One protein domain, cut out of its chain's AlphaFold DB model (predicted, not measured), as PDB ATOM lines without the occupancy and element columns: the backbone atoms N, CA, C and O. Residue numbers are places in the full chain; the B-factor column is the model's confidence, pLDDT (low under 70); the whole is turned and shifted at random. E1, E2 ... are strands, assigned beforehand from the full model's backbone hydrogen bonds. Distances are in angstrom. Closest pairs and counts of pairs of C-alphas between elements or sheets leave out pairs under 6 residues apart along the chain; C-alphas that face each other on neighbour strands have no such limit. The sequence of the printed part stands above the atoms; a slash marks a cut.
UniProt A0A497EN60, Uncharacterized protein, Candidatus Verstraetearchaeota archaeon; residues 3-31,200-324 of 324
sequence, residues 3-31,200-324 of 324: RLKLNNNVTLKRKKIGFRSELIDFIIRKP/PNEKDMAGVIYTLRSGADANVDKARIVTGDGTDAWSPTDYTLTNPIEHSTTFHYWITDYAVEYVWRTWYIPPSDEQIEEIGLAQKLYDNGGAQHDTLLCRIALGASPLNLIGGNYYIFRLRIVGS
ATOM      1  N   ARG A   3      20.142 -54.502  25.193       85.75
ATOM      2  CA  ARG A   3      20.503 -55.093  26.486       85.75
ATOM      3  C   ARG A   3      22.001 -55.356  26.500       85.75
ATOM      4  O   ARG A   3      22.493 -56.069  25.636       85.75
ATOM      5  N   LEU A   4      22.672 -54.843  27.520       86.12
ATOM      6  CA  LEU A   4      24.094 -55.026  27.765       86.12
ATOM      7  C   LEU A   4      24.287 -55.584  29.177       86.12
ATOM      8  O   LEU A   4      23.698 -55.085  30.138       86.12
ATOM      9  N   LYS A   5      25.079 -56.647  29.312       85.56
ATOM     10  CA  LYS A   5      25.530 -57.133  30.620       85.56
ATOM     11  C   LYS A   5      26.799 -56.353  30.964       85.56
ATOM     12  O   LYS A   5      27.790 -56.530  30.267       85.56
ATOM     13  N   LEU A   6      26.737 -55.482  31.973       83.81
ATOM     14  CA  LEU A   6      27.892 -54.679  32.397       83.81
ATOM     15  C   LEU A   6      28.857 -55.539  33.218       83.81
ATOM     16  O   LEU A   6      30.048 -55.581  32.945       83.81
ATOM     17  N   ASN A   7      28.308 -56.305  34.163       85.12
ATOM     18  CA  ASN A   7      29.038 -57.269  34.983       85.12
ATOM     19  C   ASN A   7      28.106 -58.436  35.384       85.12
ATOM     20  O   ASN A   7      27.003 -58.595  34.848       85.12
ATOM     21  N   ASN A   8      28.535 -59.298  36.310       83.75
ATOM     22  CA  ASN A   8      27.743 -60.455  36.750       83.75
ATOM     23  C   ASN A   8      26.449 -60.101  37.498       83.75
ATOM     24  O   ASN A   8      25.516 -60.902  37.486       83.75
ATOM     25  N   ASN A   9      26.370 -58.904  38.068       90.12
ATOM     26  CA  ASN A   9      25.294 -58.462  38.947       90.12
ATOM     27  C   ASN A   9      24.417 -57.369  38.317       90.12
ATOM     28  O   ASN A   9      23.265 -57.209  38.720       90.12
ATOM     29  N   VAL A  10      24.921 -56.646  37.310       91.50
ATOM     30  CA  VAL A  10      24.270 -55.481  36.702       91.50
ATOM     31  C   VAL A  10      24.025 -55.696  35.209       91.50
ATOM     32  O   VAL A  10      24.923 -55.966  34.410       91.50
ATOM     33  N   THR A  11      22.763 -55.544  34.809       93.50
ATOM     34  CA  THR A  11      22.345 -55.485  33.403       93.50
ATOM     35  C   THR A  11      21.837 -54.090  33.075       93.50
ATOM     36  O   THR A  11      20.889 -53.630  33.706       93.50
ATOM     37  N   LEU A  12      22.376 -53.473  32.029       93.69
ATOM     38  CA  LEU A  12      21.849 -52.250  31.439       93.69
ATOM     39  C   LEU A  12      20.854 -52.588  30.320       93.69
ATOM     40  O   LEU A  12      21.141 -53.372  29.412       93.69
ATOM     41  N   LYS A  13      19.673 -51.975  30.356       94.12
ATOM     42  CA  LYS A  13      18.705 -51.991  29.257       94.12
ATOM     43  C   LYS A  13      18.424 -50.581  28.772       94.12
ATOM     44  O   LYS A  13      18.179 -49.681  29.565       94.12
ATOM     45  N   ARG A  14      18.380 -50.424  27.452       93.81
ATOM     46  CA  ARG A  14      18.034 -49.174  26.776       93.81
ATOM     47  C   ARG A  14      16.823 -49.375  25.871       93.81
ATOM     48  O   ARG A  14      16.741 -50.347  25.102       93.81
ATOM     49  N   LYS A  15      15.838 -48.485  25.974       93.69
ATOM     50  CA  LYS A  15      14.601 -48.548  25.186       93.69
ATOM     51  C   LYS A  15      14.151 -47.144  24.795       93.69
ATOM     52  O   LYS A  15      13.755 -46.374  25.660       93.69
ATOM     53  N   LYS A  16      14.098 -46.852  23.490       92.56
ATOM     54  CA  LYS A  16      13.351 -45.689  22.990       92.56
ATOM     55  C   LYS A  16      11.873 -45.838  23.350       92.56
ATOM     56  O   LYS A  16      11.266 -46.873  23.068       92.56
ATOM     57  N   ILE A  17      11.325 -44.820  23.999       92.38
ATOM     58  CA  ILE A  17       9.927 -44.754  24.457       92.38
ATOM     59  C   ILE A  17       9.164 -43.581  23.827       92.38
ATOM     60  O   ILE A  17       7.965 -43.453  24.035       92.38
ATOM     61  N   GLY A  18       9.847 -42.758  23.031       87.62
ATOM     62  CA  GLY A  18       9.274 -41.668  22.251       87.62
ATOM     63  C   GLY A  18      10.278 -41.155  21.217       87.62
ATOM     64  O   GLY A  18      11.391 -41.674  21.116       87.62
ATOM     65  N   PHE A  19       9.893 -40.125  20.457       81.62
ATOM     66  CA  PHE A  19      10.738 -39.536  19.408       81.62
ATOM     67  C   PHE A  19      12.049 -38.954  19.967       81.62
ATOM     68  O   PHE A  19      13.117 -39.170  19.398       81.62
ATOM     69  N   ARG A  20      11.968 -38.295  21.130       88.06
ATOM     70  CA  ARG A  20      13.097 -37.737  21.896       88.06
ATOM     71  C   ARG A  20      13.112 -38.260  23.330       88.06
ATOM     72  O   ARG A  20      13.386 -37.511  24.259       88.06
ATOM     73  N   SER A  21      12.726 -39.521  23.529       93.88
ATOM     74  CA  SER A  21      12.609 -40.084  24.875       93.88
ATOM     75  C   SER A  21      13.163 -41.496  24.967       93.88
ATOM     76  O   SER A  21      12.809 -42.369  24.166       93.88
ATOM     77  N   GLU A  22      13.992 -41.741  25.975       96.19
ATOM     78  CA  GLU A  22      14.644 -43.026  26.201       96.19
ATOM     79  C   GLU A  22      14.585 -43.453  27.673       96.19
ATOM     80  O   GLU A  22      14.773 -42.659  28.589       96.19
ATOM     81  N   LEU A  23      14.321 -44.741  27.895       96.19
ATOM     82  CA  LEU A  23      14.473 -45.402  29.184       96.19
ATOM     83  C   LEU A  23      15.848 -46.067  29.257       96.19
ATOM     84  O   LEU A  23      16.170 -46.906  28.409       96.19
ATOM     85  N   ILE A  24      16.583 -45.746  30.315       96.31
ATOM     86  CA  ILE A  24      17.864 -46.326  30.703       96.31
ATOM     87  C   ILE A  24      17.645 -47.043  32.039       96.31
ATOM     88  O   ILE A  24      17.330 -46.425  33.050       96.31
ATOM     89  N   ASP A  25      17.735 -48.368  32.027       96.19
ATOM     90  CA  ASP A  25      17.311 -49.230  33.130       96.19
ATOM     91  C   ASP A  25      18.464 -50.133  33.573       96.19
ATOM     92  O   ASP A  25      18.826 -51.091  32.886       96.19
ATOM     93  N   PHE A  26      19.033 -49.805  34.728       96.06
ATOM     94  CA  PHE A  26      20.057 -50.563  35.428       96.06
ATOM     95  C   PHE A  26      19.392 -51.564  36.357       96.06
ATOM     96  O   PHE A  26      18.738 -51.196  37.329       96.06
ATOM     97  N   ILE A  27      19.560 -52.847  36.059       94.94
ATOM     98  CA  ILE A  27      18.974 -53.929  36.840       94.94
ATOM     99  C   ILE A  27      20.083 -54.628  37.619       94.94
ATOM    100  O   ILE A  27      20.839 -55.414  37.043       94.94
ATOM    101  N   ILE A  28      20.122 -54.360  38.918       92.88
ATOM    102  CA  ILE A  28      20.951 -55.003  39.931       92.88
ATOM    103  C   ILE A  28      20.218 -56.267  40.395       92.88
ATOM    104  O   ILE A  28      19.109 -56.212  40.934       92.88
ATOM    105  N   ARG A  29      20.802 -57.433  40.128       84.75
ATOM    106  CA  ARG A  29      20.204 -58.748  40.408       84.75
ATOM    107  C   ARG A  29      21.035 -59.517  41.421       84.75
ATOM    108  O   ARG A  29      22.142 -59.116  41.776       84.75
ATOM    109  N   LYS A  30      20.515 -60.667  41.851       70.81
ATOM    110  CA  LYS A  30      21.336 -61.691  42.499       70.81
ATOM    111  C   LYS A  30      22.532 -62.058  41.602       70.81
ATOM    112  O   LYS A  30      22.324 -62.207  40.393       70.81
ATOM    113  N   PRO A  31      23.730 -62.255  42.179       72.06
ATOM    114  CA  PRO A  31      24.029 -62.297  43.620       72.06
ATOM    115  C   PRO A  31      24.483 -60.967  44.284       72.06
ATOM    116  O   PRO A  31      25.218 -61.031  45.259       72.06
ATOM    117  N   PRO A 200      33.055 -47.452  62.389       97.00
ATOM    118  CA  PRO A 200      34.174 -46.583  62.052       97.00
ATOM    119  C   PRO A 200      34.559 -46.704  60.572       97.00
ATOM    120  O   PRO A 200      34.181 -47.656  59.891       97.00
ATOM    121  N   ASN A 201      35.430 -45.798  60.121       96.06
ATOM    122  CA  ASN A 201      36.090 -45.829  58.808       96.06
ATOM    123  C   ASN A 201      35.166 -45.641  57.601       96.06
ATOM    124  O   ASN A 201      35.526 -46.031  56.488       96.06
ATOM    125  N   GLU A 202      34.019 -45.006  57.810       96.56
ATOM    126  CA  GLU A 202      33.147 -44.620  56.716       96.56
ATOM    127  C   GLU A 202      33.717 -43.431  55.964       96.56
ATOM    128  O   GLU A 202      34.402 -42.595  56.557       96.56
ATOM    129  N   LYS A 203      33.487 -43.373  54.651       97.62
ATOM    130  CA  LYS A 203      34.019 -42.305  53.806       97.62
ATOM    131  C   LYS A 203      32.921 -41.642  53.010       97.62
ATOM    132  O   LYS A 203      32.202 -42.300  52.256       97.62
ATOM    133  N   ASP A 204      32.843 -40.328  53.154       97.19
ATOM    134  CA  ASP A 204      31.981 -39.514  52.317       97.19
ATOM    135  C   ASP A 204      32.582 -39.333  50.915       97.19
ATOM    136  O   ASP A 204      33.732 -39.695  50.651       97.19
ATOM    137  N   MET A 205      31.803 -38.770  49.995       96.75
ATOM    138  CA  MET A 205      32.203 -38.583  48.599       96.75
ATOM    139  C   MET A 205      33.370 -37.602  48.410       96.75
ATOM    140  O   MET A 205      33.978 -37.592  47.341       96.75
ATOM    141  N   ALA A 206      33.707 -36.806  49.431       94.88
ATOM    142  CA  ALA A 206      34.882 -35.936  49.453       94.88
ATOM    143  C   ALA A 206      36.114 -36.617  50.088       94.88
ATOM    144  O   ALA A 206      37.210 -36.053  50.076       94.88
ATOM    145  N   GLY A 207      35.960 -37.833  50.620       94.81
ATOM    146  CA  GLY A 207      37.011 -38.610  51.269       94.81
ATOM    147  C   GLY A 207      37.225 -38.298  52.743       94.81
ATOM    148  O   GLY A 207      38.221 -38.752  53.311       94.81
ATOM    149  N   VAL A 208      36.311 -37.561  53.378       97.00
ATOM    150  CA  VAL A 208      36.337 -37.383  54.831       97.00
ATOM    151  C   VAL A 208      35.999 -38.717  55.481       97.00
ATOM    152  O   VAL A 208      34.974 -39.327  55.182       97.00
ATOM    153  N   ILE A 209      36.883 -39.166  56.372       97.81
ATOM    154  CA  ILE A 209      36.662 -40.367  57.175       97.81
ATOM    155  C   ILE A 209      35.836 -39.984  58.401       97.81
ATOM    156  O   ILE A 209      36.220 -39.070  59.131       97.81
ATOM    157  N   TYR A 210      34.748 -40.704  58.657       98.19
ATOM    158  CA  TYR A 210      33.882 -40.478  59.809       98.19
ATOM    159  C   TYR A 210      33.408 -41.793  60.443       98.19
ATOM    160  O   TYR A 210      33.541 -42.882  59.878       98.19
ATOM    161  N   THR A 211      32.884 -41.688  61.664       98.38
ATOM    162  CA  THR A 211      32.236 -42.802  62.363       98.38
ATOM    163  C   THR A 211      30.735 -42.680  62.163       98.38
ATOM    164  O   THR A 211      30.122 -41.749  62.687       98.38
ATOM    165  N   LEU A 212      30.150 -43.608  61.414       97.75
ATOM    166  CA  LEU A 212      28.727 -43.652  61.109       97.75
ATOM    167  C   LEU A 212      27.906 -43.931  62.367       97.75
ATOM    168  O   LEU A 212      28.230 -44.821  63.150       97.75
ATOM    169  N   ARG A 213      26.784 -43.231  62.529       95.69
ATOM    170  CA  ARG A 213      25.859 -43.411  63.654       95.69
ATOM    171  C   ARG A 213      24.952 -44.651  63.513       95.69
ATOM    172  O   ARG A 213      23.750 -44.580  63.727       95.69
ATOM    173  N   SER A 214      25.504 -45.795  63.113       92.44
ATOM    174  CA  SER A 214      24.760 -47.029  62.796       92.44
ATOM    175  C   SER A 214      24.102 -47.725  63.995       92.44
ATOM    176  O   SER A 214      23.101 -48.411  63.800       92.44
ATOM    177  N   GLY A 215      24.622 -47.526  65.210       86.88
ATOM    178  CA  GLY A 215      24.001 -47.961  66.468       86.88
ATOM    179  C   GLY A 215      22.996 -46.942  67.022       86.88
ATOM    180  O   GLY A 215      22.528 -47.067  68.141       86.88
ATOM    181  N   ALA A 216      22.699 -45.885  66.266       89.56
ATOM    182  CA  ALA A 216      21.682 -44.890  66.575       89.56
ATOM    183  C   ALA A 216      21.036 -44.418  65.256       89.56
ATOM    184  O   ALA A 216      20.880 -45.210  64.325       89.56
ATOM    185  N   ASP A 217      20.603 -43.158  65.171       92.50
ATOM    186  CA  ASP A 217      20.035 -42.615  63.938       92.50
ATOM    187  C   ASP A 217      21.131 -42.196  62.951       92.50
ATOM    188  O   ASP A 217      21.701 -41.107  63.054       92.50
ATOM    189  N   ALA A 218      21.423 -43.081  62.000       94.31
ATOM    190  CA  ALA A 218      22.344 -42.827  60.898       94.31
ATOM    191  C   ALA A 218      21.724 -41.983  59.774       94.31
ATOM    192  O   ALA A 218      22.458 -41.471  58.931       94.31
ATOM    193  N   ASN A 219      20.397 -41.850  59.721       92.94
ATOM    194  CA  ASN A 219      19.688 -41.468  58.509       92.94
ATOM    195  C   ASN A 219      19.292 -39.993  58.465       92.94
ATOM    196  O   ASN A 219      18.413 -39.543  59.194       92.94
ATOM    197  N   VAL A 220      19.873 -39.236  57.528       94.31
ATOM    198  CA  VAL A 220      19.486 -37.835  57.295       94.31
ATOM    199  C   VAL A 220      18.354 -37.754  56.274       94.31
ATOM    200  O   VAL A 220      17.325 -37.121  56.511       94.31
ATOM    201  N   ASP A 221      18.531 -38.397  55.122       92.75
ATOM    202  CA  ASP A 221      17.602 -38.353  53.995       92.75
ATOM    203  C   ASP A 221      17.525 -39.698  53.263       92.75
ATOM    204  O   ASP A 221      18.093 -40.696  53.693       92.75
ATOM    205  N   LYS A 222      16.731 -39.743  52.191       95.75
ATOM    206  CA  LYS A 222      16.568 -40.923  51.333       95.75
ATOM    207  C   LYS A 222      17.678 -40.982  50.280       95.75
ATOM    208  O   LYS A 222      18.078 -39.947  49.747       95.75
ATOM    209  N   ALA A 223      18.062 -42.191  49.874       97.25
ATOM    210  CA  ALA A 223      18.996 -42.393  48.775       97.25
ATOM    211  C   ALA A 223      18.487 -41.775  47.463       97.25
ATOM    212  O   ALA A 223      17.300 -41.861  47.113       97.25
ATOM    213  N   ARG A 224      19.419 -41.210  46.698       97.12
ATOM    214  CA  ARG A 224      19.170 -40.539  45.421       97.12
ATOM    215  C   ARG A 224      20.144 -40.997  44.345       97.12
ATOM    216  O   ARG A 224      21.258 -41.425  44.635       97.12
ATOM    217  N   ILE A 225      19.692 -40.920  43.098       98.00
ATOM    218  CA  ILE A 225      20.529 -41.206  41.938       98.00
ATOM    219  C   ILE A 225      21.509 -40.051  41.755       98.00
ATOM    220  O   ILE A 225      21.108 -38.888  41.695       98.00
ATOM    221  N   VAL A 226      22.781 -40.405  41.622       97.31
ATOM    222  CA  VAL A 226      23.864 -39.501  41.234       97.31
ATOM    223  C   VAL A 226      24.547 -40.048  39.983       97.31
ATOM    224  O   VAL A 226      24.610 -41.265  39.796       97.31
ATOM    225  N   THR A 227      25.031 -39.172  39.110       96.56
ATOM    226  CA  THR A 227      25.827 -39.545  37.927       96.56
ATOM    227  C   THR A 227      27.142 -38.793  37.933       96.56
ATOM    228  O   THR A 227      27.200 -37.690  38.469       96.56
ATOM    229  N   GLY A 228      28.173 -39.377  37.338       94.81
ATOM    230  CA  GLY A 228      29.501 -38.778  37.277       94.81
ATOM    231  C   GLY A 228      30.226 -39.099  35.979       94.81
ATOM    232  O   GLY A 228      29.710 -39.813  35.105       94.81
ATOM    233  N   ASP A 229      31.434 -38.564  35.882       93.69
ATOM    234  CA  ASP A 229      32.351 -38.700  34.749       93.69
ATOM    235  C   ASP A 229      33.596 -39.550  35.076       93.69
ATOM    236  O   ASP A 229      34.530 -39.629  34.279       93.69
ATOM    237  N   GLY A 230      33.609 -40.227  36.230       92.00
ATOM    238  CA  GLY A 230      34.692 -41.112  36.642       92.00
ATOM    239  C   GLY A 230      34.774 -42.378  35.790       92.00
ATOM    240  O   GLY A 230      33.802 -43.121  35.645       92.00
ATOM    241  N   THR A 231      35.972 -42.649  35.275       92.19
ATOM    242  CA  THR A 231      36.237 -43.770  34.348       92.19
ATOM    243  C   THR A 231      36.802 -45.014  35.045       92.19
ATOM    244  O   THR A 231      36.888 -46.090  34.448       92.19
ATOM    245  N   ASP A 232      37.185 -44.879  36.320       92.69
ATOM    246  CA  ASP A 232      37.847 -45.935  37.079       92.69
ATOM    247  C   ASP A 232      36.942 -47.157  37.260       92.69
ATOM    248  O   ASP A 232      35.723 -47.046  37.429       92.69
ATOM    249  N   ALA A 233      37.543 -48.347  37.268       92.25
ATOM    250  CA  ALA A 233      36.810 -49.580  37.531       92.25
ATOM    251  C   ALA A 233      36.167 -49.554  38.928       92.25
ATOM    252  O   ALA A 233      36.677 -48.919  39.851       92.25
ATOM    253  N   TRP A 234      35.052 -50.269  39.091       93.81
ATOM    254  CA  TRP A 234      34.449 -50.436  40.409       93.81
ATOM    255  C   TRP A 234      35.433 -51.132  41.361       93.81
ATOM    256  O   TRP A 234      36.080 -52.120  41.000       93.81
ATOM    257  N   SER A 235      35.503 -50.628  42.589       94.25
ATOM    258  CA  SER A 235      36.215 -51.239  43.704       94.25
ATOM    259  C   SER A 235      35.334 -51.146  44.950       94.25
ATOM    260  O   SER A 235      34.652 -50.138  45.137       94.25
ATOM    261  N   PRO A 236      35.344 -52.151  45.837       94.75
ATOM    262  CA  PRO A 236      34.501 -52.137  47.029       94.75
ATOM    263  C   PRO A 236      34.804 -50.977  47.974       94.75
ATOM    264  O   PRO A 236      33.920 -50.545  48.704       94.75
ATOM    265  N   THR A 237      36.038 -50.472  47.972       94.75
ATOM    266  CA  THR A 237      36.460 -49.348  48.817       94.75
ATOM    267  C   THR A 237      36.425 -48.007  48.089       94.75
ATOM    268  O   THR A 237      36.929 -47.026  48.631       94.75
ATOM    269  N   ASP A 238      35.918 -47.962  46.856       91.00
ATOM    270  CA  ASP A 238      35.715 -46.701  46.154       91.00
ATOM    271  C   ASP A 238      34.540 -45.958  46.791       91.00
ATOM    272  O   ASP A 238      33.443 -46.494  46.910       91.00
ATOM    273  N   TYR A 239      34.791 -44.744  47.257       91.38
ATOM    274  CA  TYR A 239      33.814 -43.883  47.923       91.38
ATOM    275  C   TYR A 239      33.495 -42.641  47.086       91.38
ATOM    276  O   TYR A 239      32.699 -41.804  47.506       91.38
ATOM    277  N   THR A 240      34.124 -42.505  45.918       92.50
ATOM    278  CA  THR A 240      34.066 -41.296  45.104       92.50
ATOM    279  C   THR A 240      33.128 -41.451  43.915       92.50
ATOM    280  O   THR A 240      32.850 -42.546  43.431       92.50
ATOM    281  N   LEU A 241      32.627 -40.312  43.450       92.50
ATOM    282  CA  LEU A 241      32.006 -40.149  42.143       92.50
ATOM    283  C   LEU A 241      32.584 -38.843  41.596       92.50
ATOM    284  O   LEU A 241      32.539 -37.825  42.290       92.50
ATOM    285  N   THR A 242      33.178 -38.870  40.410       91.88
ATOM    286  CA  THR A 242      33.837 -37.686  39.848       91.88
ATOM    287  C   THR A 242      32.767 -36.730  39.316       91.88
ATOM    288  O   THR A 242      31.792 -37.167  38.702       91.88
ATOM    289  N   ASN A 243      32.902 -35.438  39.647       92.88
ATOM    290  CA  ASN A 243      31.970 -34.359  39.286       92.88
ATOM    291  C   ASN A 243      30.483 -34.746  39.436       92.88
ATOM    292  O   ASN A 243      29.733 -34.749  38.457       92.88
ATOM    293  N   PRO A 244      30.038 -35.086  40.659       94.44
ATOM    294  CA  PRO A 244      28.734 -35.689  40.858       94.44
ATOM    295  C   PRO A 244      27.599 -34.725  40.521       94.44
ATOM    296  O   PRO A 244      27.509 -33.617  41.051       94.44
ATOM    297  N   ILE A 245      26.676 -35.197  39.688       94.88
ATOM    298  CA  ILE A 245      25.401 -34.548  39.405       94.88
ATOM    299  C   ILE A 245      24.317 -35.301  40.165       94.88
ATOM    300  O   ILE A 245      24.047 -36.477  39.911       94.88
ATOM    301  N   GLU A 246      23.685 -34.609  41.104       95.44
ATOM    302  CA  GLU A 246      22.529 -35.121  41.825       95.44
ATOM    303  C   GLU A 246      21.253 -34.985  40.998       95.44
ATOM    304  O   GLU A 246      20.956 -33.930  40.434       95.44
ATOM    305  N   HIS A 247      20.451 -36.050  40.990       95.69
ATOM    306  CA  HIS A 247      19.180 -36.073  40.286       95.69
ATOM    307  C   HIS A 247      17.994 -36.123  41.243       95.69
ATOM    308  O   HIS A 247      17.961 -36.904  42.201       95.69
ATOM    309  N   SER A 248      16.935 -35.377  40.915       94.62
ATOM    310  CA  SER A 248      15.660 -35.477  41.628       94.62
ATOM    311  C   SER A 248      15.091 -36.890  41.486       94.62
ATOM    312  O   SER A 248      14.706 -37.323  40.394       94.62
ATOM    313  N   THR A 249      15.085 -37.636  42.590       96.69
ATOM    314  CA  THR A 249      14.853 -39.082  42.586       96.69
ATOM    315  C   THR A 249      13.543 -39.448  43.278       96.69
ATOM    316  O   THR A 249      13.239 -39.030  44.399       96.69
ATOM    317  N   THR A 250      12.767 -40.289  42.603       97.06
ATOM    318  CA  THR A 250      11.574 -40.953  43.137       97.06
ATOM    319  C   THR A 250      11.880 -42.409  43.444       97.06
ATOM    320  O   THR A 250      12.717 -43.028  42.786       97.06
ATOM    321  N   PHE A 251      11.184 -42.960  44.435       97.12
ATOM    322  CA  PHE A 251      11.322 -44.348  44.847       97.12
ATOM    323  C   PHE A 251       9.987 -45.072  44.710       97.12
ATOM    324  O   PHE A 251       8.942 -44.559  45.110       97.12
ATOM    325  N   HIS A 252      10.034 -46.278  44.162       96.56
ATOM    326  CA  HIS A 252       8.914 -47.204  44.135       96.56
ATOM    327  C   HIS A 252       9.393 -48.578  44.574       96.56
ATOM    328  O   HIS A 252      10.526 -48.966  44.288       96.56
ATOM    329  N   TYR A 253       8.509 -49.333  45.210       95.75
ATOM    330  CA  TYR A 253       8.791 -50.706  45.585       95.75
ATOM    331  C   TYR A 253       7.604 -51.612  45.296       95.75
ATOM    332  O   TYR A 253       6.451 -51.180  45.276       95.75
ATOM    333  N   TRP A 254       7.918 -52.883  45.105       95.06
ATOM    334  CA  TRP A 254       6.978 -53.984  45.091       95.06
ATOM    335  C   TRP A 254       7.568 -55.093  45.949       95.06
ATOM    336  O   TRP A 254       8.672 -55.553  45.668       95.06
ATOM    337  N   ILE A 255       6.866 -55.519  46.995       92.44
ATOM    338  CA  ILE A 255       7.316 -56.612  47.854       92.44
ATOM    339  C   ILE A 255       6.187 -57.613  48.059       92.44
ATOM    340  O   ILE A 255       5.047 -57.240  48.327       92.44
ATOM    341  N   THR A 256       6.507 -58.891  47.903       93.31
ATOM    342  CA  THR A 256       5.592 -60.014  48.118       93.31
ATOM    343  C   THR A 256       6.217 -61.002  49.092       93.31
ATOM    344  O   THR A 256       7.300 -60.772  49.632       93.31
ATOM    345  N   ASP A 257       5.547 -62.129  49.300       91.06
ATOM    346  CA  ASP A 257       6.086 -63.220  50.105       91.06
ATOM    347  C   ASP A 257       7.109 -64.084  49.358       91.06
ATOM    348  O   ASP A 257       7.673 -64.994  49.955       91.06
ATOM    349  N   TYR A 258       7.406 -63.763  48.091       91.19
ATOM    350  CA  TYR A 258       8.336 -64.518  47.240       91.19
ATOM    351  C   TYR A 258       9.452 -63.673  46.623       91.19
ATOM    352  O   TYR A 258      10.481 -64.213  46.224       91.19
ATOM    353  N   ALA A 259       9.236 -62.367  46.452       91.88
ATOM    354  CA  ALA A 259      10.171 -61.512  45.738       91.88
ATOM    355  C   ALA A 259      10.026 -60.043  46.123       91.88
ATOM    356  O   ALA A 259       9.015 -59.602  46.675       91.88
ATOM    357  N   VAL A 260      11.041 -59.273  45.746       93.88
ATOM    358  CA  VAL A 260      11.075 -57.832  45.921       93.88
ATOM    359  C   VAL A 260      11.680 -57.129  44.710       93.88
ATOM    360  O   VAL A 260      12.627 -57.619  44.093       93.88
ATOM    361  N   GLU A 261      11.132 -55.966  44.377       95.38
ATOM    362  CA  GLU A 261      11.664 -55.024  43.399       95.38
ATOM    363  C   GLU A 261      11.697 -53.627  44.026       95.38
ATOM    364  O   GLU A 261      10.680 -53.117  44.495       95.38
ATOM    365  N   TYR A 262      12.866 -52.997  44.007       96.25
ATOM    366  CA  TYR A 262      13.061 -51.597  44.371       96.25
ATOM    367  C   TYR A 262      13.463 -50.816  43.137       96.25
ATOM    368  O   TYR A 262      14.292 -51.292  42.368       96.25
ATOM    369  N   VAL A 263      12.891 -49.631  42.939       97.31
ATOM    370  CA  VAL A 263      13.136 -48.793  41.766       97.31
ATOM    371  C   VAL A 263      13.353 -47.355  42.209       97.31
ATOM    372  O   VAL A 263      12.395 -46.645  42.517       97.31
ATOM    373  N   TRP A 264      14.602 -46.903  42.140       97.94
ATOM    374  CA  TRP A 264      14.924 -45.482  42.103       97.94
ATOM    375  C   TRP A 264      14.789 -45.004  40.669       97.94
ATOM    376  O   TRP A 264      15.208 -45.681  39.726       97.94
ATOM    377  N   ARG A 265      14.157 -43.851  40.493       97.38
ATOM    378  CA  ARG A 265      13.858 -43.299  39.180       97.38
ATOM    379  C   ARG A 265      14.063 -41.805  39.168       97.38
ATOM    380  O   ARG A 265      13.554 -41.107  40.042       97.38
ATOM    381  N   THR A 266      14.699 -41.331  38.113       97.12
ATOM    382  CA  THR A 266      14.791 -39.908  37.826       97.12
ATOM    383  C   THR A 266      14.513 -39.624  36.353       97.12
ATOM    384  O   THR A 266      14.564 -40.521  35.504       97.12
ATOM    385  N   TRP A 267      14.163 -38.374  36.082       95.44
ATOM    386  CA  TRP A 267      13.920 -37.827  34.761       95.44
ATOM    387  C   TRP A 267      14.894 -36.693  34.533       95.44
ATOM    388  O   TRP A 267      15.018 -35.805  35.372       95.44
ATOM    389  N   TYR A 268      15.561 -36.734  33.392       95.81
ATOM    390  CA  TYR A 268      16.682 -35.860  33.134       95.81
ATOM    391  C   TYR A 268      16.699 -35.427  31.671       95.81
ATOM    392  O   TYR A 268      16.450 -36.229  30.768       95.81
ATOM    393  N   ILE A 269      16.961 -34.141  31.456       95.88
ATOM    394  CA  ILE A 269      17.154 -33.542  30.138       95.88
ATOM    395  C   ILE A 269      18.530 -32.882  30.181       95.88
ATOM    396  O   ILE A 269      18.657 -31.851  30.844       95.88
ATOM    397  N   PRO A 270      19.546 -33.448  29.514       94.62
ATOM    398  CA  PRO A 270      20.855 -32.829  29.484       94.62
ATOM    399  C   PRO A 270      20.781 -31.491  28.728       94.62
ATOM    400  O   PRO A 270      20.097 -31.401  27.698       94.62
ATOM    401  N   PRO A 271      21.457 -30.438  29.218       94.12
ATOM    402  CA  PRO A 271      21.441 -29.121  28.582       94.12
ATOM    403  C   PRO A 271      22.228 -29.087  27.261       94.12
ATOM    404  O   PRO A 271      21.933 -28.272  26.387       94.12
ATOM    405  N   SER A 272      23.197 -29.983  27.098       96.06
ATOM    406  CA  SER A 272      24.021 -30.183  25.903       96.06
ATOM    407  C   SER A 272      24.261 -31.674  25.693       96.06
ATOM    408  O   SER A 272      23.829 -32.487  26.503       96.06
ATOM    409  N   ASP A 273      24.938 -32.056  24.615       96.19
ATOM    410  CA  ASP A 273      25.440 -33.427  24.522       96.19
ATOM    411  C   ASP A 273      26.400 -33.686  25.689       96.19
ATOM    412  O   ASP A 273      27.239 -32.839  26.010       96.19
ATOM    413  N   GLU A 274      26.247 -34.831  26.346       94.50
ATOM    414  CA  GLU A 274      27.070 -35.223  27.486       94.50
ATOM    415  C   GLU A 274      27.276 -36.735  27.525       94.50
ATOM    416  O   GLU A 274      26.533 -37.520  26.923       94.50
ATOM    417  N   GLN A 275      28.302 -37.140  28.261       94.62
ATOM    418  CA  GLN A 275      28.682 -38.524  28.450       94.62
ATOM    419  C   GLN A 275      28.657 -38.829  29.945       94.62
ATOM    420  O   GLN A 275      29.352 -38.182  30.719       94.62
ATOM    421  N   ILE A 276      27.853 -39.815  30.340       94.94
ATOM    422  CA  ILE A 276      27.854 -40.342  31.707       94.94
ATOM    423  C   ILE A 276      28.697 -41.614  31.727       94.94
ATOM    424  O   ILE A 276      28.443 -42.544  30.954       94.94
ATOM    425  N   GLU A 277      29.663 -41.663  32.636       95.75
ATOM    426  CA  GLU A 277      30.632 -42.762  32.783       95.75
ATOM    427  C   GLU A 277      30.306 -43.649  33.988       95.75
ATOM    428  O   GLU A 277      30.636 -44.834  34.023       95.75
ATOM    429  N   GLU A 278      29.575 -43.101  34.953       95.12
ATOM    430  CA  GLU A 278      29.204 -43.793  36.174       95.12
ATOM    431  C   GLU A 278      27.856 -43.317  36.712       95.12
ATOM    432  O   GLU A 278      27.424 -42.177  36.522       95.12
ATOM    433  N   ILE A 279      27.174 -44.224  37.404       96.12
ATOM    434  CA  ILE A 279      25.918 -43.947  38.098       96.12
ATOM    435  C   ILE A 279      25.965 -44.576  39.486       96.12
ATOM    436  O   ILE A 279      26.456 -45.691  39.653       96.12
ATOM    437  N   GLY A 280      25.426 -43.889  40.483       95.94
ATOM    438  CA  GLY A 280      25.439 -44.352  41.860       95.94
ATOM    439  C   GLY A 280      24.151 -44.081  42.619       95.94
ATOM    440  O   GLY A 280      23.226 -43.428  42.125       95.94
ATOM    441  N   LEU A 281      24.110 -44.610  43.841       97.44
ATOM    442  CA  LEU A 281      23.166 -44.194  44.873       97.44
ATOM    443  C   LEU A 281      23.953 -43.517  45.986       97.44
ATOM    444  O   LEU A 281      24.816 -44.156  46.587       97.44
ATOM    445  N   ALA A 282      23.638 -42.255  46.253       97.62
ATOM    446  CA  ALA A 282      24.196 -41.496  47.364       97.62
ATOM    447  C   ALA A 282      23.106 -41.158  48.384       97.62
ATOM    448  O   ALA A 282      21.930 -41.039  48.030       97.62
ATOM    449  N   GLN A 283      23.490 -41.007  49.645       97.38
ATOM    450  CA  GLN A 283      22.595 -40.670  50.747       97.38
ATOM    451  C   GLN A 283      23.351 -39.840  51.781       97.38
ATOM    452  O   GLN A 283      24.548 -40.055  51.982       97.38
ATOM    453  N   LYS A 284      22.676 -38.890  52.432       97.44
ATOM    454  CA  LYS A 284      23.266 -38.185  53.569       97.44
ATOM    455  C   LYS A 284      23.132 -39.029  54.823       97.44
ATOM    456  O   LYS A 284      22.031 -39.463  55.173       97.44
ATOM    457  N   LEU A 285      24.252 -39.219  55.506       97.69
ATOM    458  CA  LEU A 285      24.330 -39.977  56.747       97.69
ATOM    459  C   LEU A 285      24.889 -39.115  57.876       97.69
ATOM    460  O   LEU A 285      25.689 -38.210  57.634       97.69
ATOM    461  N   TYR A 286      24.447 -39.391  59.100       97.88
ATOM    462  CA  TYR A 286      24.980 -38.755  60.299       97.88
ATOM    463  C   TYR A 286      26.249 -39.458  60.775       97.88
ATOM    464  O   TYR A 286      26.294 -40.689  60.885       97.88
ATOM    465  N   ASP A 287      27.255 -38.671  61.141       97.44
ATOM    466  CA  ASP A 287      28.336 -39.158  61.986       97.44
ATOM    467  C   ASP A 287      27.895 -39.256  63.462       97.44
ATOM    468  O   ASP A 287      26.800 -38.844  63.862       97.44
ATOM    469  N   ASN A 288      28.771 -39.800  64.302       94.19
ATOM    470  CA  ASN A 288      28.540 -39.927  65.740       94.19
ATOM    471  C   ASN A 288      28.319 -38.571  66.458       94.19
ATOM    472  O   ASN A 288      27.697 -38.538  67.518       94.19
ATOM    473  N   GLY A 289      28.824 -37.464  65.902       94.38
ATOM    474  CA  GLY A 289      28.645 -36.103  66.419       94.38
ATOM    475  C   GLY A 289      27.388 -35.390  65.902       94.38
ATOM    476  O   GLY A 289      27.050 -34.321  66.409       94.38
ATOM    477  N   GLY A 290      26.683 -35.969  64.925       94.94
ATOM    478  CA  GLY A 290      25.522 -35.383  64.255       94.94
ATOM    479  C   GLY A 290      25.850 -34.524  63.027       94.94
ATOM    480  O   GLY A 290      24.942 -33.892  62.483       94.94
ATOM    481  N   ALA A 291      27.103 -34.486  62.569       97.44
ATOM    482  CA  ALA A 291      27.457 -33.890  61.285       97.44
ATOM    483  C   ALA A 291      26.931 -34.754  60.129       97.44
ATOM    484  O   ALA A 291      26.754 -35.963  60.267       97.44
ATOM    485  N   GLN A 292      26.642 -34.121  58.992       97.75
ATOM    486  CA  GLN A 292      26.056 -34.780  57.825       97.75
ATOM    487  C   GLN A 292      27.112 -35.001  56.747       97.75
ATOM    488  O   GLN A 292      27.852 -34.077  56.410       97.75
ATOM    489  N   HIS A 293      27.107 -36.195  56.160       97.81
ATOM    490  CA  HIS A 293      28.070 -36.626  55.155       97.81
ATOM    491  C   HIS A 293      27.367 -37.191  53.920       97.81
ATOM    492  O   HIS A 293      26.569 -38.125  54.023       97.81
ATOM    493  N   ASP A 294      27.671 -36.643  52.744       97.31
ATOM    494  CA  ASP A 294      27.194 -37.173  51.465       97.31
ATOM    495  C   ASP A 294      27.952 -38.453  51.114       97.31
ATOM    496  O   ASP A 294      29.126 -38.417  50.759       97.31
ATOM    497  N   THR A 295      27.280 -39.595  51.231       97.81
ATOM    498  CA  THR A 295      27.921 -40.912  51.239       97.81
ATOM    499  C   THR A 295      27.452 -41.749  50.063       97.81
ATOM    500  O   THR A 295      26.251 -41.946  49.867       97.81
ATOM    501  N   LEU A 296      28.396 -42.273  49.281       97.94
ATOM    502  CA  LEU A 296      28.095 -43.169  48.168       97.94
ATOM    503  C   LEU A 296      27.895 -44.600  48.684       97.94
ATOM    504  O   LEU A 296      28.768 -45.153  49.351       97.94
ATOM    505  N   LEU A 297      26.748 -45.202  48.370       97.50
ATOM    506  CA  LEU A 297      26.358 -46.550  48.809       97.50
ATOM    507  C   LEU A 297      26.471 -47.587  47.684       97.50
ATOM    508  O   LEU A 297      26.743 -48.764  47.934       97.50
ATOM    509  N   CYS A 298      26.272 -47.138  46.443       96.00
ATOM    510  CA  CYS A 298      26.409 -47.940  45.231       96.00
ATOM    511  C   CYS A 298      27.133 -47.153  44.149       96.00
ATOM    512  O   CYS A 298      26.832 -45.975  43.961       96.00
ATOM    513  N   ARG A 299      27.939 -47.846  43.343       95.94
ATOM    514  CA  ARG A 299      28.541 -47.310  42.120       95.94
ATOM    515  C   ARG A 299      28.511 -48.352  41.007       95.94
ATOM    516  O   ARG A 299      28.964 -49.477  41.178       95.94
ATOM    517  N   ILE A 300      27.967 -47.977  39.859       95.31
ATOM    518  CA  ILE A 300      28.013 -48.744  38.617       95.31
ATOM    519  C   ILE A 300      28.928 -47.967  37.675       95.31
ATOM    520  O   ILE A 300      28.507 -46.968  37.088       95.31
ATOM    521  N   ALA A 301      30.162 -48.440  37.528       93.69
ATOM    522  CA  ALA A 301      31.064 -47.965  36.489       93.69
ATOM    523  C   ALA A 301      30.599 -48.516  35.131       93.69
ATOM    524  O   ALA A 301      30.340 -49.714  34.986       93.69
ATOM    525  N   LEU A 302      30.458 -47.649  34.129       92.25
ATOM    526  CA  LEU A 302      30.020 -48.038  32.785       92.25
ATOM    527  C   LEU A 302      31.194 -48.449  31.892       92.25
ATOM    528  O   LEU A 302      30.986 -49.142  30.891       92.25
ATOM    529  N   GLY A 303      32.415 -48.066  32.281       83.50
ATOM    530  CA  GLY A 303      33.669 -48.436  31.633       83.50
ATOM    531  C   GLY A 303      33.616 -48.195  30.127       83.50
ATOM    532  O   GLY A 303      33.252 -47.122  29.664       83.50
ATOM    533  N   ALA A 304      33.894 -49.235  29.340       81.31
ATOM    534  CA  ALA A 304      33.894 -49.168  27.875       81.31
ATOM    535  C   ALA A 304      32.508 -48.933  27.227       81.31
ATOM    536  O   ALA A 304      32.378 -48.997  26.005       81.31
ATOM    537  N   SER A 305      31.440 -48.740  28.005       87.38
ATOM    538  CA  SER A 305      30.079 -48.511  27.504       87.38
ATOM    539  C   SER A 305      29.407 -47.305  28.167       87.38
ATOM    540  O   SER A 305      28.317 -47.454  28.733       87.38
ATOM    541  N   PRO A 306      30.019 -46.111  28.074       92.19
ATOM    542  CA  PRO A 306      29.459 -44.896  28.642       92.19
ATOM    543  C   PRO A 306      28.116 -44.552  27.984       92.19
ATOM    544  O   PRO A 306      27.799 -44.952  26.853       92.19
ATOM    545  N   LEU A 307      27.288 -43.807  28.706       93.94
ATOM    546  CA  LEU A 307      26.005 -43.342  28.208       93.94
ATOM    547  C   LEU A 307      26.175 -41.996  27.517       93.94
ATOM    548  O   LEU A 307      26.209 -40.955  28.160       93.94
ATOM    549  N   ASN A 308      26.193 -42.033  26.190       94.38
ATOM    550  CA  ASN A 308      26.103 -40.828  25.375       94.38
ATOM    551  C   ASN A 308      24.652 -40.333  25.357       94.38
ATOM    552  O   ASN A 308      23.763 -41.019  24.823       94.38
ATOM    553  N   LEU A 309      24.421 -39.168  25.957       95.19
ATOM    554  CA  LEU A 309      23.146 -38.472  25.953       95.19
ATOM    555  C   LEU A 309      23.203 -37.285  24.994       95.19
ATOM    556  O   LEU A 309      24.205 -36.585  24.901       95.19
ATOM    557  N   ILE A 310      22.102 -37.061  24.285       95.88
ATOM    558  CA  ILE A 310      21.966 -35.943  23.351       95.88
ATOM    559  C   ILE A 310      21.222 -34.817  24.063       95.88
ATOM    560  O   ILE A 310      20.154 -35.056  24.640       95.88
ATOM    561  N   GLY A 311      21.751 -33.600  23.962       96.25
ATOM    562  CA  GLY A 311      21.174 -32.389  24.533       96.25
ATOM    563  C   GLY A 311      19.701 -32.212  24.160       96.25
ATOM    564  O   GLY A 311      19.288 -32.416  23.016       96.25
ATOM    565  N   GLY A 312      18.877 -31.848  25.142       94.38
ATOM    566  CA  GLY A 312      17.448 -31.595  24.947       94.38
ATOM    567  C   GLY A 312      16.573 -32.841  24.742       94.38
ATOM    568  O   GLY A 312      15.356 -32.699  24.592       94.38
ATOM    569  N   ASN A 313      17.137 -34.055  24.747       95.75
ATOM    570  CA  ASN A 313      16.347 -35.288  24.787       95.75
ATOM    571  C   ASN A 313      15.956 -35.658  26.223       95.75
ATOM    572  O   ASN A 313      16.637 -35.339  27.185       95.75
ATOM    573  N   TYR A 314      14.846 -36.374  26.364       96.25
ATOM    574  CA  TYR A 314      14.319 -36.798  27.653       96.25
ATOM    575  C   TYR A 314      14.796 -38.203  28.024       96.25
ATOM    576  O   TYR A 314      14.483 -39.178  27.332       96.25
ATOM    577  N   TYR A 315      15.479 -38.336  29.152       96.62
ATOM    578  CA  TYR A 315      15.961 -39.611  29.663       96.62
ATOM    579  C   TYR A 315      15.264 -39.974  30.969       96.62
ATOM    580  O   TYR A 315      15.073 -39.143  31.854       96.62
ATOM    581  N   ILE A 316      14.874 -41.241  31.086       96.50
ATOM    582  CA  ILE A 316      14.419 -41.830  32.343       96.50
ATOM    583  C   ILE A 316      15.503 -42.783  32.810       96.50
ATOM    584  O   ILE A 316      15.678 -43.841  32.204       96.50
ATOM    585  N   PHE A 317      16.182 -42.446  33.898       96.69
ATOM    586  CA  PHE A 317      17.084 -43.375  34.563       96.69
ATOM    587  C   PHE A 317      16.302 -44.186  35.585       96.69
ATOM    588  O   PHE A 317      15.524 -43.642  36.372       96.69
ATOM    589  N   ARG A 318      16.491 -45.504  35.566       96.81
ATOM    590  CA  ARG A 318      16.001 -46.418  36.594       96.81
ATOM    591  C   ARG A 318      17.162 -47.226  37.129       96.81
ATOM    592  O   ARG A 318      17.825 -47.911  36.358       96.81
ATOM    593  N   LEU A 319      17.354 -47.183  38.438       96.81
ATOM    594  CA  LEU A 319      18.214 -48.115  39.147       96.81
ATOM    595  C   LEU A 319      17.314 -49.042  39.946       96.81
ATOM    596  O   LEU A 319      16.501 -48.604  40.761       96.81
ATOM    597  N   ARG A 320      17.412 -50.333  39.643       95.06
ATOM    598  CA  ARG A 320      16.497 -51.341  40.144       95.06
ATOM    599  C   ARG A 320      17.225 -52.458  40.850       95.06
ATOM    600  O   ARG A 320      18.075 -53.095  40.240       95.06
ATOM    601  N   ILE A 321      16.805 -52.761  42.071       94.00
ATOM    602  CA  ILE A 321      17.284 -53.908  42.843       94.00
ATOM    603  C   ILE A 321      16.188 -54.968  42.858       94.00
ATOM    604  O   ILE A 321      15.026 -54.653  43.108       94.00
ATOM    605  N   VAL A 322      16.551 -56.218  42.573       91.56
ATOM    606  CA  VAL A 322      15.625 -57.358  42.604       91.56
ATOM    607  C   VAL A 322      16.142 -58.426  43.561       91.56
ATOM    608  O   VAL A 322      17.285 -58.872  43.435       91.56
ATOM    609  N   GLY A 323      15.279 -58.858  44.477       85.88
ATOM    610  CA  GLY A 323      15.528 -59.919  45.453       85.88
ATOM    611  C   GLY A 323      14.428 -60.977  45.432       85.88
ATOM    612  O   GLY A 323      13.342 -60.741  44.901       85.88
ATOM    613  N   SER A 324      14.735 -62.163  45.951       79.75
ATOM    614  CA  SER A 324      13.819 -63.311  46.031       79.75
ATOM    615  C   SER A 324      14.352 -64.379  46.982       79.75
ATOM    616  O   SER A 324      15.440 -64.161  47.561       79.75
TER     617      SER A 324
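What this domain is: This is residues 3 to 31 and 200 to 324 of the 324 residues of an uncharacterized protein of Candidatus Verstraetearchaeota archaeon (UniProt A0A497EN60). A large, strongly twisted sheet of six strands and a smaller sheet of three, E4, E8 and E9, form a sandwich that is only partly face to face, with the strands of one crossing those of the other at 79 degrees. The far end of the E8 and E9 hairpin reaches past the large sheet, out to the turn at Gly 289, while the small pair E7 and E10 lies at the other end of that hairpin. The printed part has 154 residues and no named helix; its 11 strands, E1 to E11 in chain order, hold 76 of these residues, under half, and the class is all strand. The large sheet is mixed in the order E1, E2, E3, E11, E6, E5; the order E4, E8, E9 and the pair E7, E10 are antiparallel. The whole is compact, with a radius of gyration of the C-alphas of 16.2 A and spans of 50 by 41 by 26 A.

How they stand to each other: Start in the large sheet with E3, residues 21 to 28, and E11, residues 314 to 323, which are parallel neighbours at 20 degrees; look there for N 24 and O 316, 2.8 A apart. On the other side of E3 is E2, residues 10 to 18, antiparallel to it, with N 13 and O 25 at 2.8 A. The edge strand E1, residues 3 to 5, is antiparallel to E2, with N 4 and O 12 at 2.8 A; E1, E2 and E3 form a meander, each strand the antiparallel neighbour of the one before. On the other side of E11 you will find E6, residues 260 to 268, antiparallel at 165 degrees, with N 264 and O 319 at 2.9 A. E6 forms a hairpin with the other edge strand, E5, residues 249 to 255, where N 252 and O 263 are 2.9 A apart. Now look at the second sheet of the sandwich, two sheets face to face: E8, residues 278 to 286, is its inner strand. It forms a hairpin with E9, residues 292 to 301, with N 283 and O 295 at 2.9 A, and E9 bends by 53 degrees at residue 298. E4, residues 224 to 228, is antiparallel to E8, with N 226 and O 280 at 3.1 A. The parts of the two sheets that face each other are 10.1 A apart, centre to centre; the closest C-alphas of E4 and E6 are those of Ile 225 and Trp 264, at 7.1 A. E7, residues 274 to 276, runs on into E8 across a break of 1 residue at 67 degrees, and is antiparallel to E10, residues 307 to 309, with N 276 and O 307 at 3.0 A.

Where its parts are: Find C-alpha 3 at (20.503, -55.093, 26.486), where E1 begins. E2 is 25.0 A long from first to last C-alpha, E3 22.8 A, E5 19.8 A and E6 26.0 A. From C-alpha 278 at (29.204, -43.793, 36.174), E8 runs 25.0 A; E9 covers 25.6 A and E4 13.3 A. E11, at 29.2 A, ends at C-alpha 323, (15.528, -59.919, 45.453).

The domain as a whole: The two C-alphas farthest apart, those of Phe 19 and Gly 289, are 50.4 A apart. Residues 32 to 199 are not printed, and C-alphas 31 and 200 are 26.3 A apart across this cut. The link from E4 to E5, 20 residues, is long; residues 200 to 223 also hold no named element. The mean pLDDT of the printed part is 93.7, and no printed residue is under 70.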